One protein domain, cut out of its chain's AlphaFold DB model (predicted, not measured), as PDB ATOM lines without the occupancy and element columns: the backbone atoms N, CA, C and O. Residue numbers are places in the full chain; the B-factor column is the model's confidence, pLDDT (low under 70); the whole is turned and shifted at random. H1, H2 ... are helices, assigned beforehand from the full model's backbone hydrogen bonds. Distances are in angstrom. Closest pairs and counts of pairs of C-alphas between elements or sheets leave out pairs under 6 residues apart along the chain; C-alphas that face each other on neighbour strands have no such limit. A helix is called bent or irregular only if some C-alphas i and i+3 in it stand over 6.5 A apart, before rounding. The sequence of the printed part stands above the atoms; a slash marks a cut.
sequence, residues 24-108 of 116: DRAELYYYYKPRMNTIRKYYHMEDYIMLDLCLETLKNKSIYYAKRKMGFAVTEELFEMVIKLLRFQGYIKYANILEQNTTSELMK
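AT A GLANCE: This is residues 24 to 108 of the 116 residues of an uncharacterized protein of Anaerofustis stercorihominis DSM 17244 (UniProt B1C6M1). A helical hairpin, H3 and H4, is crossed on one side by the kinked helix H2, and the bent helix H1 wraps round this core as an L, with H1a running beside H2 across a gap and H1b packing on the first part of H2. The short H5 sits near the first residue of H3, and residues 67 to 75 lead from H2 back to H3. The printed part has 85 residues with five named helices, H1 to H5 in order along the chain, and no named strand; its class is all helix. It is compact, with a radius of gyration of the C-alphas of 11.7 A and spans of 30 by 28 by 18 A.

HOW THE PARTS SIT: H1, residues 24 to 44, was assigned as one helix by its hydrogen bonds but is bent, with C-alphas 34 and 37 7.7 A apart. Its arms, H1a of residues 24 to 34 and H1b of residues 37 to 44, are about perpendicular at 86 degrees. H1a is itself irregular, with C-alphas 31 and 34 7.0 A apart. H2, residues 48 to 66, is the hub, touching three other helices; it is irregular, with C-alphas 54 and 57 8.0 A apart, and has a kink of 77 degrees near residue 55. H1a and H2 are close but not clearly touching, the closest C-alphas being those of Leu 28 and Leu 58 at 7.1 A, at a shallow tilt of 17 degrees, opposite ways. H1b touches H2, residues 48 to 54 alone, closest at the C-alphas of Tyr 42 and Leu 51, 5.7 A, about perpendicular at 85 degrees. H3, residues 76 to 88, touches H2 about perpendicular at 80 degrees, closest at the C-alphas of Lys 59 and Val 82, 6.1 A. H4, residues 92 to 101, forms a helical hairpin with H3, at a shallow tilt of 26 degrees, opposite ways; the C-alphas of Ile 83 and Ala 95 are closest, 5.3 A. H4 touches residues 62 to 66 of H2 at a steep tilt of 57 degrees, with the C-alphas of Ala 66 and Tyr 94 closest at 5.6 A. H5, residues 104 to 107, is close to H3 but not clearly touching, with the C-alphas of Glu 76 and Met 107 closest at 4.6 A. Every O i to N i+4 pair is within hydrogen-bond range in H1b, H3 and H4, against 6 of 7 in H1a and 13 of 15 in H2; H5 is too short for such a pair.

IN THESE COORDINATES: H1a begins at C-alpha 24, (142.788, 148.253, 86.578), and is 16.7 A long; H1b is 10.6 A. H2 measures 20.7 A, H3 18.5 A and H4 14.4 A. H5, 5.1 A long, ends at C-alpha 107, (137.335, 153.304, 97.514).

THE WHOLE: The two C-alphas farthest apart, those of Met 45 and Arg 68, are 32.2 A apart. The printed part has no cut and no long link. Its mean pLDDT is 96.4, and no printed residue is under 70.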
ATOM      1  N   ASP A  24     143.819 149.252  86.279       95.88
ATOM      2  CA  ASP A  24     142.788 148.253  86.578       95.88
ATOM      3  C   ASP A  24     141.576 148.882  87.281       95.88
ATOM      4  O   ASP A  24     140.434 148.536  86.984       95.88
ATOM      5  N   ARG A  25     141.798 149.826  88.208       95.00
ATOM      6  CA  ARG A  25     140.702 150.556  88.868       95.00
ATOM      7  C   ARG A  25     139.864 151.338  87.863       95.00
ATOM      8  O   ARG A  25     138.641 151.299  87.953       95.00
ATOM      9  N   ALA A  26     140.505 152.034  86.925       93.69
ATOM     10  CA  ALA A  26     139.819 152.803  85.889       93.69
ATOM     11  C   ALA A  26     139.008 151.908  84.957       93.69
ATOM     12  O   ALA A  26     137.820 152.154  84.754       93.69
ATOM     13  N   GLU A  27     139.626 150.847  84.449       95.25
ATOM     14  CA  GLU A  27     138.967 149.872  83.586       95.25
ATOM     15  C   GLU A  27     137.734 149.270  84.271       95.25
ATOM     16  O   GLU A  27     136.626 149.327  83.732       95.25
ATOM     17  N   LEU A  28     137.899 148.771  85.500       96.50
ATOM     18  CA  LEU A  28     136.814 148.129  86.234       96.50
ATOM     19  C   LEU A  28     135.727 149.120  86.653       96.50
ATOM     20  O   LEU A  28     134.554 148.757  86.642       96.50
ATOM     21  N   TYR A  29     136.070 150.373  86.966       95.69
ATOM     22  CA  TYR A  29     135.068 151.402  87.251       95.69
ATOM     23  C   TYR A  29     134.113 151.580  86.068       95.69
ATOM     24  O   TYR A  29     132.895 151.479  86.232       95.69
ATOM     25  N   TYR A  30     134.650 151.783  84.864       94.44
ATOM     26  CA  TYR A  30     133.823 151.956  83.669       94.44
ATOM     27  C   TYR A  30     133.126 150.667  83.242       94.44
ATOM     28  O   TYR A  30     132.000 150.725  82.747       94.44
ATOM     29  N   TYR A  31     133.741 149.509  83.482       95.62
ATOM     30  CA  TYR A  31     133.111 148.218  83.237       95.62
ATOM     31  C   TYR A  31     131.896 147.988  84.150       95.62
ATOM     32  O   TYR A  31     130.830 147.590  83.678       95.62
ATOM     33  N   TYR A  32     132.001 148.256  85.451       96.31
ATOM     34  CA  TYR A  32     130.924 147.950  86.395       96.31
ATOM     35  C   TYR A  32     129.844 149.024  86.481       96.31
ATOM     36  O   TYR A  32     128.692 148.685  86.750       96.31
ATOM     37  N   LYS A  33     130.165 150.288  86.183       94.38
ATOM     38  CA  LYS A  33     129.207 151.405  86.230       94.38
ATOM     39  C   LYS A  33     127.857 151.109  85.543       94.38
ATOM     40  O   LYS A  33     126.838 151.279  86.209       94.38
ATOM     41  N   PRO A  34     127.785 150.627  84.285       95.88
ATOM     42  CA  PRO A  34     126.499 150.331  83.639       95.88
ATOM     43  C   PRO A  34     125.803 149.068  84.179       95.88
ATOM     44  O   PRO A  34     124.618 148.867  83.929       95.88
ATOM     45  N   ARG A  35     126.517 148.203  84.911       96.19
ATOM     46  CA  ARG A  35     126.029 146.901  85.402       96.19
ATOM     47  C   ARG A  35     125.591 146.936  86.868       96.19
ATOM     48  O   ARG A  35     125.081 145.942  87.380       96.19
ATOM     49  N   MET A  36     125.776 148.070  87.543       96.69
ATOM     50  CA  MET A  36     125.684 148.151  88.998       96.69
ATOM     51  C   MET A  36     124.295 147.798  89.541       96.69
ATOM     52  O   MET A  36     124.194 147.131  90.563       96.69
ATOM     53  N   ASN A  37     123.221 148.151  88.826       97.44
ATOM     54  CA  ASN A  37     121.855 147.804  89.234       97.44
ATOM     55  C   ASN A  37     121.624 146.287  89.268       97.44
ATOM     56  O   ASN A  37     121.048 145.766  90.221       97.44
ATOM     57  N   THR A  38     122.116 145.568  88.260       97.00
ATOM     58  CA  THR A  38     122.029 144.104  88.208       97.00
ATOM     59  C   THR A  38     122.863 143.460  89.313       97.00
ATOM     60  O   THR A  38     122.400 142.538  89.978       97.00
ATOM     61  N   ILE A  39     124.065 143.978  89.560       97.69
ATOM     62  CA  ILE A  39     124.954 143.476  90.616       97.69
ATOM     63  C   ILE A  39     124.324 143.674  92.000       97.69
ATOM     64  O   ILE A  39     124.290 142.735  92.793       97.69
ATOM     65  N   ARG A  40     123.756 144.858  92.271       98.31
ATOM     66  CA  ARG A  40     123.013 145.142  93.510       98.31
ATOM     67  C   ARG A  40     121.871 144.163  93.716       98.31
ATOM     68  O   ARG A  40     121.716 143.645  94.814       98.31
ATOM     69  N   LYS A  41     121.098 143.869  92.665       97.94
ATOM     70  CA  LYS A  41     120.004 142.895  92.739       97.94
ATOM     71  C   LYS A  41     120.501 141.537  93.243       97.94
ATOM     72  O   LYS A  41     119.946 141.027  94.209       97.94
ATOM     73  N   TYR A  42     121.553 140.982  92.637       97.88
ATOM     74  CA  TYR A  42     122.105 139.693  93.078       97.88
ATOM     75  C   TYR A  42     122.687 139.756  94.490       97.88
ATOM     76  O   TYR A  42     122.487 138.831  95.272       97.88
ATOM     77  N   TYR A  43     123.339 140.864  94.846       97.25
ATOM     78  CA  TYR A  43     123.853 141.073  96.196       97.25
ATOM     79  C   TYR A  43     122.742 141.087  97.257       97.25
ATOM     80  O   TYR A  43     122.863 140.411  98.275       97.25
ATOM     81  N   HIS A  44     121.639 141.802  97.010       96.94
ATOM     82  CA  HIS A  44     120.496 141.868  97.927       96.94
ATOM     83  C   HIS A  44     119.728 140.549  98.033       96.94
ATOM     84  O   HIS A  44     119.186 140.247  99.090       96.94
ATOM     85  N   MET A  45     119.688 139.768  96.953       97.00
ATOM     86  CA  MET A  45     119.113 138.420  96.959       97.00
ATOM     87  C   MET A  45     120.031 137.379  97.614       97.00
ATOM     88  O   MET A  45     119.632 136.227  97.737       97.00
ATOM     89  N   GLU A  46     121.255 137.764  97.991       95.62
ATOM     90  CA  GLU A  46     122.307 136.858  98.463       95.62
ATOM     91  C   GLU A  46     122.608 135.706  97.486       95.62
ATOM     92  O   GLU A  46     123.073 134.634  97.875       95.62
ATOM     93  N   ASP A  47     122.389 135.936  96.188       97.19
ATOM     94  CA  ASP A  47     122.738 134.986  95.136       97.19
ATOM     95  C   ASP A  47     124.241 135.078  94.856       97.19
ATOM     96  O   ASP A  47     124.703 135.723  93.910       97.19
ATOM     97  N   TYR A  48     125.033 134.458  95.735       94.50
ATOM     98  CA  TYR A  48     126.492 134.499  95.657       94.50
ATOM     99  C   TYR A  48     127.050 133.797  94.418       94.50
ATOM    100  O   TYR A  48     128.175 134.094  94.024       94.50
ATOM    101  N   ILE A  49     126.283 132.903  93.786       96.50
ATOM    102  CA  ILE A  49     126.687 132.245  92.540       96.50
ATOM    103  C   ILE A  49     126.631 133.266  91.399       96.50
ATOM    104  O   ILE A  49     127.629 133.472  90.706       96.50
ATOM    105  N   MET A  50     125.503 133.964  91.237       97.50
ATOM    106  CA  MET A  50     125.375 135.011  90.218       97.50
ATOM    107  C   MET A  50     126.262 136.217  90.516       97.50
ATOM    108  O   MET A  50     126.825 136.816  89.595       97.50
ATOM    109  N   LEU A  51     126.432 136.557  91.795       96.88
ATOM    110  CA  LEU A  51     127.352 137.605  92.211       96.88
ATOM    111  C   LEU A  51     128.797 137.252  91.840       96.88
ATOM    112  O   LEU A  51     129.514 138.130  91.361       96.88
ATOM    113  N   ASP A  52     129.209 135.988  91.996       97.38
ATOM    114  CA  ASP A  52     130.540 135.539  91.582       97.38
ATOM    115  C   ASP A  52     130.754 135.690  90.081       97.38
ATOM    116  O   ASP A  52     131.754 136.264  89.656       97.38
ATOM    117  N   LEU A  53     129.782 135.250  89.281       97.25
ATOM    118  CA  LEU A  53     129.835 135.379  87.825       97.25
ATOM    119  C   LEU A  53     129.920 136.848  87.393       97.25
ATOM    120  O   LEU A  53     130.697 137.202  86.509       97.25
ATOM    121  N   CYS A  54     129.154 137.733  88.037       96.75
ATOM    122  CA  CYS A  54     129.178 139.155  87.708       96.75
ATOM    123  C   CYS A  54     130.485 139.834  88.142       96.75
ATOM    124  O   CYS A  54     130.987 140.714  87.440       96.75
ATOM    125  N   LEU A  55     131.035 139.459  89.299       97.81
ATOM    126  CA  LEU A  55     132.206 140.096  89.904       97.81
ATOM    127  C   LEU A  55     133.514 139.335  89.668       97.81
ATOM    128  O   LEU A  55     134.529 139.704  90.258       97.81
ATOM    129  N   GLU A  56     133.536 138.327  88.794       97.44
ATOM    130  CA  GLU A  56     134.688 137.440  88.602       97.44
ATOM    131  C   GLU A  56     135.983 138.221  88.334       97.44
ATOM    132  O   GLU A  56     137.010 138.010  88.990       97.44
ATOM    133  N   THR A  57     135.939 139.181  87.407       97.38
ATOM    134  CA  THR A  57     137.102 140.005  87.062       97.38
ATOM    135  C   THR A  57     137.577 140.833  88.255       97.38
ATOM    136  O   THR A  57     138.775 140.854  88.553       97.38
ATOM    137  N   LEU A  58     136.652 141.476  88.977       97.81
ATOM    138  CA  LEU A  58     136.970 142.238  90.182       97.81
ATOM    139  C   LEU A  58     137.595 141.342  91.251       97.81
ATOM    140  O   LEU A  58     138.649 141.680  91.787       97.81
ATOM    141  N   LYS A  59     136.995 140.178  91.517       98.12
ATOM    142  CA  LYS A  59     137.484 139.181  92.476       98.12
ATOM    143  C   LYS A  59     138.907 138.741  92.136       98.12
ATOM    144  O   LYS A  59     139.786 138.764  92.999       98.12
ATOM    145  N   ASN A  60     139.163 138.395  90.876       97.94
ATOM    146  CA  ASN A  60     140.475 137.941  90.419       97.94
ATOM    147  C   ASN A  60     141.547 139.028  90.582       97.94
ATOM    148  O   ASN A  60     142.651 138.743  91.058       97.94
ATOM    149  N   LYS A  61     141.221 140.288  90.267       97.88
ATOM    150  CA  LYS A  61     142.117 141.434  90.492       97.88
ATOM    151  C   LYS A  61     142.344 141.695  91.983       97.88
ATOM    152  O   LYS A  61     143.490 141.852  92.406       97.88
ATOM    153  N   SER A  62     141.296 141.637  92.800       97.81
ATOM    154  CA  SER A  62     141.389 141.746  94.260       97.81
ATOM    155  C   SER A  62     142.334 140.694  94.846       97.81
ATOM    156  O   SER A  62     143.265 141.034  95.577       97.81
ATOM    157  N   ILE A  63     142.197 139.423  94.450       97.94
ATOM    158  CA  ILE A  63     143.107 138.345  94.871       97.94
ATOM    159  C   ILE A  63     144.536 138.598  94.365       97.94
ATOM    160  O   ILE A  63     145.502 138.387  95.105       97.94
ATOM    161  N   TYR A  64     144.704 139.058  93.123       96.38
ATOM    162  CA  TYR A  64     146.013 139.369  92.544       96.38
ATOM    163  C   TYR A  64     146.784 140.422  93.361       96.38
ATOM    164  O   TYR A  64     147.985 140.238  93.616       96.38
ATOM    165  N   TYR A  65     146.115 141.493  93.797       96.06
ATOM    166  CA  TYR A  65     146.716 142.535  94.635       96.06
ATOM    167  C   TYR A  65     146.903 142.076  96.085       96.06
ATOM    168  O   TYR A  65     147.973 142.297  96.661       96.06
ATOM    169  N   ALA A  66     145.952 141.324  96.641       96.31
ATOM    170  CA  ALA A  66     146.074 140.746  97.977       96.31
ATOM    171  C   ALA A  66     147.285 139.801  98.093       96.31
ATOM    172  O   ALA A  66     148.054 139.879  99.053       96.31
ATOM    173  N   LYS A  67     147.550 138.962  97.080       95.31
ATOM    174  CA  LYS A  67     148.755 138.104  97.022       95.31
ATOM    175  C   LYS A  67     150.064 138.900  97.118       95.31
ATOM    176  O   LYS A  67     151.073 138.364  97.567       95.31
ATOM    177  N   ARG A  68     150.048 140.180  96.738       93.62
ATOM    178  CA  ARG A  68     151.186 141.113  96.809       93.62
ATOM    179  C   ARG A  68     151.184 141.980  98.070       93.62
ATOM    180  O   ARG A  68     152.003 142.890  98.166       93.62
ATOM    181  N   LYS A  69     150.296 141.694  99.032       94.62
ATOM    182  CA  LYS A  69     150.054 142.503 100.238       94.62
ATOM    183  C   LYS A  69     149.690 143.954  99.902       94.62
ATOM    184  O   LYS A  69     150.188 144.889 100.520       94.62
ATOM    185  N   MET A  70     148.866 144.139  98.872       93.62
ATOM    186  CA  MET A  70     148.368 145.443  98.440       93.62
ATOM    187  C   MET A  70     146.848 145.491  98.581       93.62
ATOM    188  O   MET A  70     146.170 144.501  98.313       93.62
ATOM    189  N   GLY A  71     146.323 146.659  98.952       95.25
ATOM    190  CA  GLY A  71     144.892 146.937  98.885       95.25
ATOM    191  C   GLY A  71     144.418 147.191  97.459       95.25
ATOM    192  O   GLY A  71     145.205 147.615  96.599       95.25
ATOM    193  N   PHE A  72     143.131 146.960  97.228       97.06
ATOM    194  CA  PHE A  72     142.473 147.166  95.948       97.06
ATOM    195  C   PHE A  72     140.978 147.396  96.153       97.06
ATOM    196  O   PHE A  72     140.308 146.583  96.779       97.06
ATOM    197  N   ALA A  73     140.470 148.486  95.589       96.88
ATOM    198  CA  ALA A  73     139.051 148.793  95.513       96.88
ATOM    199  C   ALA A  73     138.788 149.623  94.259       96.88
ATOM    200  O   ALA A  73     139.688 150.299  93.757       96.88
ATOM    201  N   VAL A  74     137.559 149.556  93.758       95.19
ATOM    202  CA  VAL A  74     137.089 150.358  92.619       95.19
ATOM    203  C   VAL A  74     136.125 151.423  93.126       95.19
ATOM    204  O   VAL A  74     136.329 152.610  92.889       95.19
ATOM    205  N   THR A  75     135.122 150.979  93.877       95.88
ATOM    206  CA  THR A  75     134.262 151.797  94.728       95.88
ATOM    207  C   THR A  75     134.129 151.103  96.083       95.88
ATOM    208  O   THR A  75     134.456 149.917  96.193       95.88
ATOM    209  N   GLU A  76     133.648 151.815  97.096       96.62
ATOM    210  CA  GLU A  76     133.302 151.240  98.404       96.62
ATOM    211  C   GLU A  76     132.284 150.098  98.274       96.62
ATOM    212  O   GLU A  76     132.551 148.976  98.689       96.62
ATOM    213  N   GLU A  77     131.183 150.333  97.559       96.81
ATOM    214  CA  GLU A  77     130.131 149.331  97.348       96.81
ATOM    215  C   GLU A  77     130.654 148.035  96.698       96.81
ATOM    216  O   GLU A  77     130.409 146.930  97.181       96.81
ATOM    217  N   LEU A  78     131.432 148.149  95.616       97.50
ATOM    218  CA  LEU A  78     132.017 146.983  94.945       97.50
ATOM    219  C   LEU A  78     133.057 146.274  95.820       97.50
ATOM    220  O   LEU A  78     133.235 145.059  95.708       97.50
ATOM    221  N   PHE A  79     133.758 147.022  96.672       98.12
ATOM    222  CA  PHE A  79     134.709 146.460  97.618       98.12
ATOM    223  C   PHE A  79     133.996 145.582  98.648       98.12
ATOM    224  O   PHE A  79     134.362 144.417  98.793       98.12
ATOM    225  N   GLU A  80     132.940 146.086  99.287       97.81
ATOM    226  CA  GLU A  80     132.143 145.328 100.258       97.81
ATOM    227  C   GLU A  80     131.576 144.036  99.659       97.81
ATOM    228  O   GLU A  80     131.717 142.957 100.245       97.81
ATOM    229  N   MET A  81     131.012 144.119  98.450       98.31
ATOM    230  CA  MET A  81     130.466 142.958  97.742       98.31
ATOM    231  C   MET A  81     131.532 141.882  97.514       98.31
ATOM    232  O   MET A  81     131.282 140.698  97.751       98.31
ATOM    233  N   VAL A  82     132.743 142.275  97.106       97.94
ATOM    234  CA  VAL A  82     133.845 141.328  96.898       97.94
ATOM    235  C   VAL A  82     134.384 140.772  98.205       97.94
ATOM    236  O   VAL A  82     134.707 139.587  98.253       97.94
ATOM    237  N   ILE A  83     134.454 141.562  99.273       98.38
ATOM    238  CA  ILE A  83     134.831 141.046 100.593       98.38
ATOM    239  C   ILE A  83     133.834 139.978 101.054       98.38
ATOM    240  O   ILE A  83     134.256 138.888 101.455       98.38
ATOM    241  N   LYS A  84     132.523 140.242 100.940       97.88
ATOM    242  CA  LYS A  84     131.474 139.275 101.305       97.88
ATOM    243  C   LYS A  84     131.593 137.997 100.471       97.88
ATOM    244  O   LYS A  84     131.614 136.900 101.028       97.88
ATOM    245  N   LEU A  85     131.778 138.139  99.159       97.81
ATOM    246  CA  LEU A  85     131.959 137.020  98.236       97.81
ATOM    247  C   LEU A  85     133.214 136.186  98.553       97.81
ATOM    248  O   LEU A  85     133.146 134.959  98.607       97.81
ATOM    249  N   LEU A  86     134.357 136.826  98.819       98.12
ATOM    250  CA  LEU A  86     135.593 136.131  99.192       98.12
ATOM    251  C   LEU A  86     135.418 135.339 100.491       98.12
ATOM    252  O   LEU A  86     135.901 134.211 100.584       98.12
ATOM    253  N   ARG A  87     134.730 135.905 101.487       97.81
ATOM    254  CA  ARG A  87     134.436 135.212 102.750       97.81
ATOM    255  C   ARG A  87     133.532 134.003 102.520       97.81
ATOM    256  O   ARG A  87     133.863 132.927 103.008       97.81
ATOM    257  N   PHE A  88     132.468 134.162 101.732       96.50
ATOM    258  CA  PHE A  88     131.565 133.072 101.353       96.50
ATOM    259  C   PHE A  88     132.309 131.905 100.677       96.50
ATOM    260  O   PHE A  88     132.090 130.748 101.016       96.50
ATOM    261  N   GLN A  89     133.260 132.204  99.790       96.44
ATOM    262  CA  GLN A  89     134.063 131.202  99.075       96.44
ATOM    263  C   GLN A  89     135.249 130.639  99.887       96.44
ATOM    264  O   GLN A  89     136.056 129.879  99.355       96.44
ATOM    265  N   GLY A  90     135.409 131.020 101.160       97.25
ATOM    266  CA  GLY A  90     136.500 130.539 102.016       97.25
ATOM    267  C   GLY A  90     137.851 131.242 101.808       97.25
ATOM    268  O   GLY A  90     138.849 130.885 102.433       97.25
ATOM    269  N   TYR A  91     137.911 132.304 101.003       97.69
ATOM    270  CA  TYR A  91     139.109 133.120 100.760       97.69
ATOM    271  C   TYR A  91     139.377 134.161 101.865       97.69
ATOM    272  O   TYR A  91     139.818 135.283 101.597       97.69
ATOM    273  N   ILE A  92     139.174 133.778 103.130       97.88
ATOM    274  CA  ILE A  92     139.229 134.662 104.311       97.88
ATOM    275  C   ILE A  92     140.565 135.413 104.400       97.88
ATOM    276  O   ILE A  92     140.603 136.614 104.658       97.88
ATOM    277  N   LYS A  93     141.679 134.727 104.115       98.06
ATOM    278  CA  LYS A  93     143.020 135.330 104.122       98.06
ATOM    279  C   LYS A  93     143.123 136.535 103.182       98.06
ATOM    280  O   LYS A  93     143.758 137.525 103.535       98.06
ATOM    281  N   TYR A  94     142.545 136.449 101.984       98.19
ATOM    282  CA  TYR A  94     142.623 137.533 101.006       98.19
ATOM    283  C   TYR A  94     141.683 138.681 101.364       98.19
ATOM    284  O   TYR A  94     142.093 139.831 101.230       98.19
ATOM    285  N   ALA A  95     140.491 138.378 101.887       98.25
ATOM    286  CA  ALA A  95     139.577 139.388 102.418       98.25
ATOM    287  C   ALA A  95     140.255 140.237 103.508       98.25
ATOM    288  O   ALA A  95     140.322 141.456 103.379       98.25
ATOM    289  N   ASN A  96     140.889 139.592 104.493       98.31
ATOM    290  CA  ASN A  96     141.583 140.295 105.576       98.31
ATOM    291  C   ASN A  96     142.734 141.183 105.062       98.31
ATOM    292  O   ASN A  96     142.919 142.303 105.530       98.31
ATOM    293  N   ILE A  97     143.520 140.710 104.083       97.88
ATOM    294  CA  ILE A  97     144.602 141.515 103.485       97.88
ATOM    295  C   ILE A  97     144.038 142.749 102.773       97.88
ATOM    296  O   ILE A  97     144.652 143.818 102.828       97.88
ATOM    297  N   LEU A  98     142.913 142.601 102.075       97.75
ATOM    298  CA  LEU A  98     142.268 143.691 101.352       97.75
ATOM    299  C   LEU A  98     141.705 144.732 102.315       97.75
ATOM    300  O   LEU A  98     141.986 145.910 102.121       97.75
ATOM    301  N   GLU A  99     140.998 144.318 103.363       97.94
ATOM    302  CA  GLU A  99     140.480 145.214 104.409       97.94
ATOM    303  C   GLU A  99     141.608 145.998 105.092       97.94
ATOM    304  O   GLU A  99     141.502 147.205 105.268       97.94
ATOM    305  N   GLN A 100     142.732 145.345 105.405       97.62
ATOM    306  CA  GLN A 100     143.862 145.995 106.078       97.62
ATOM    307  C   GLN A 100     144.615 147.002 105.201       97.62
ATOM    308  O   GLN A 100     145.156 147.978 105.713       97.62
ATOM    309  N   ASN A 101     144.718 146.747 103.892       96.50
ATOM    310  CA  ASN A 101     145.615 147.508 103.014       96.50
ATOM    311  C   ASN A 101     144.895 148.441 102.036       96.50
ATOM    312  O   ASN A 101     145.559 149.180 101.300       96.50
ATOM    313  N   THR A 102     143.565 148.382 101.951       96.06
ATOM    314  CA  THR A 102     142.780 149.251 101.068       96.06
ATOM    315  C   THR A 102     142.462 150.546 101.793       96.06
ATOM    316  O   THR A 102     141.743 150.561 102.781       96.06
ATOM    317  N   THR A 103     143.015 151.649 101.298       93.50
ATOM    318  CA  THR A 103     142.763 152.977 101.853       93.50
ATOM    319  C   THR A 103     141.438 153.542 101.346       93.50
ATOM    320  O   THR A 103     140.993 153.199 100.248       93.50
ATOM    321  N   SER A 104     140.848 154.475 102.096       91.00
ATOM    322  CA  SER A 104     139.620 155.185 101.702       91.00
ATOM    323  C   SER A 104     139.733 155.861 100.329       91.00
ATOM    324  O   SER A 104     138.784 155.869  99.551       91.00
ATOM    325  N   GLU A 105     140.921 156.351  99.964       89.06
ATOM    326  CA  GLU A 105     141.179 156.938  98.643       89.06
ATOM    327  C   GLU A 105     141.003 155.933  97.490       89.06
ATOM    328  O   GLU A 105     140.555 156.290  96.401       89.06
ATOM    329  N   LEU A 106     141.309 154.650  97.719       89.44
ATOM    330  CA  LEU A 106     141.093 153.600  96.720       89.44
ATOM    331  C   LEU A 106     139.614 153.220  96.574       89.44
ATOM    332  O   LEU A 106     139.238 152.626  95.564       89.44
ATOM    333  N   MET A 107     138.775 153.564  97.547       91.56
ATOM    334  CA  MET A 107     137.335 153.304  97.514       91.56
ATOM    335  C   MET A 107     136.548 154.437  96.851       91.56
ATOM    336  O   MET A 107     135.382 154.254  96.504       91.56
ATOM    337  N   LYS A 108     137.173 155.599  96.627       89.81
ATOM    338  CA  LYS A 108     136.527 156.697  95.909       89.81
ATOM    339  C   LYS A 108     136.323 156.338  94.432       89.81
ATOM    340  O   LYS A 108     137.251 155.810  93.806       89.81
TER     341      LYS A 108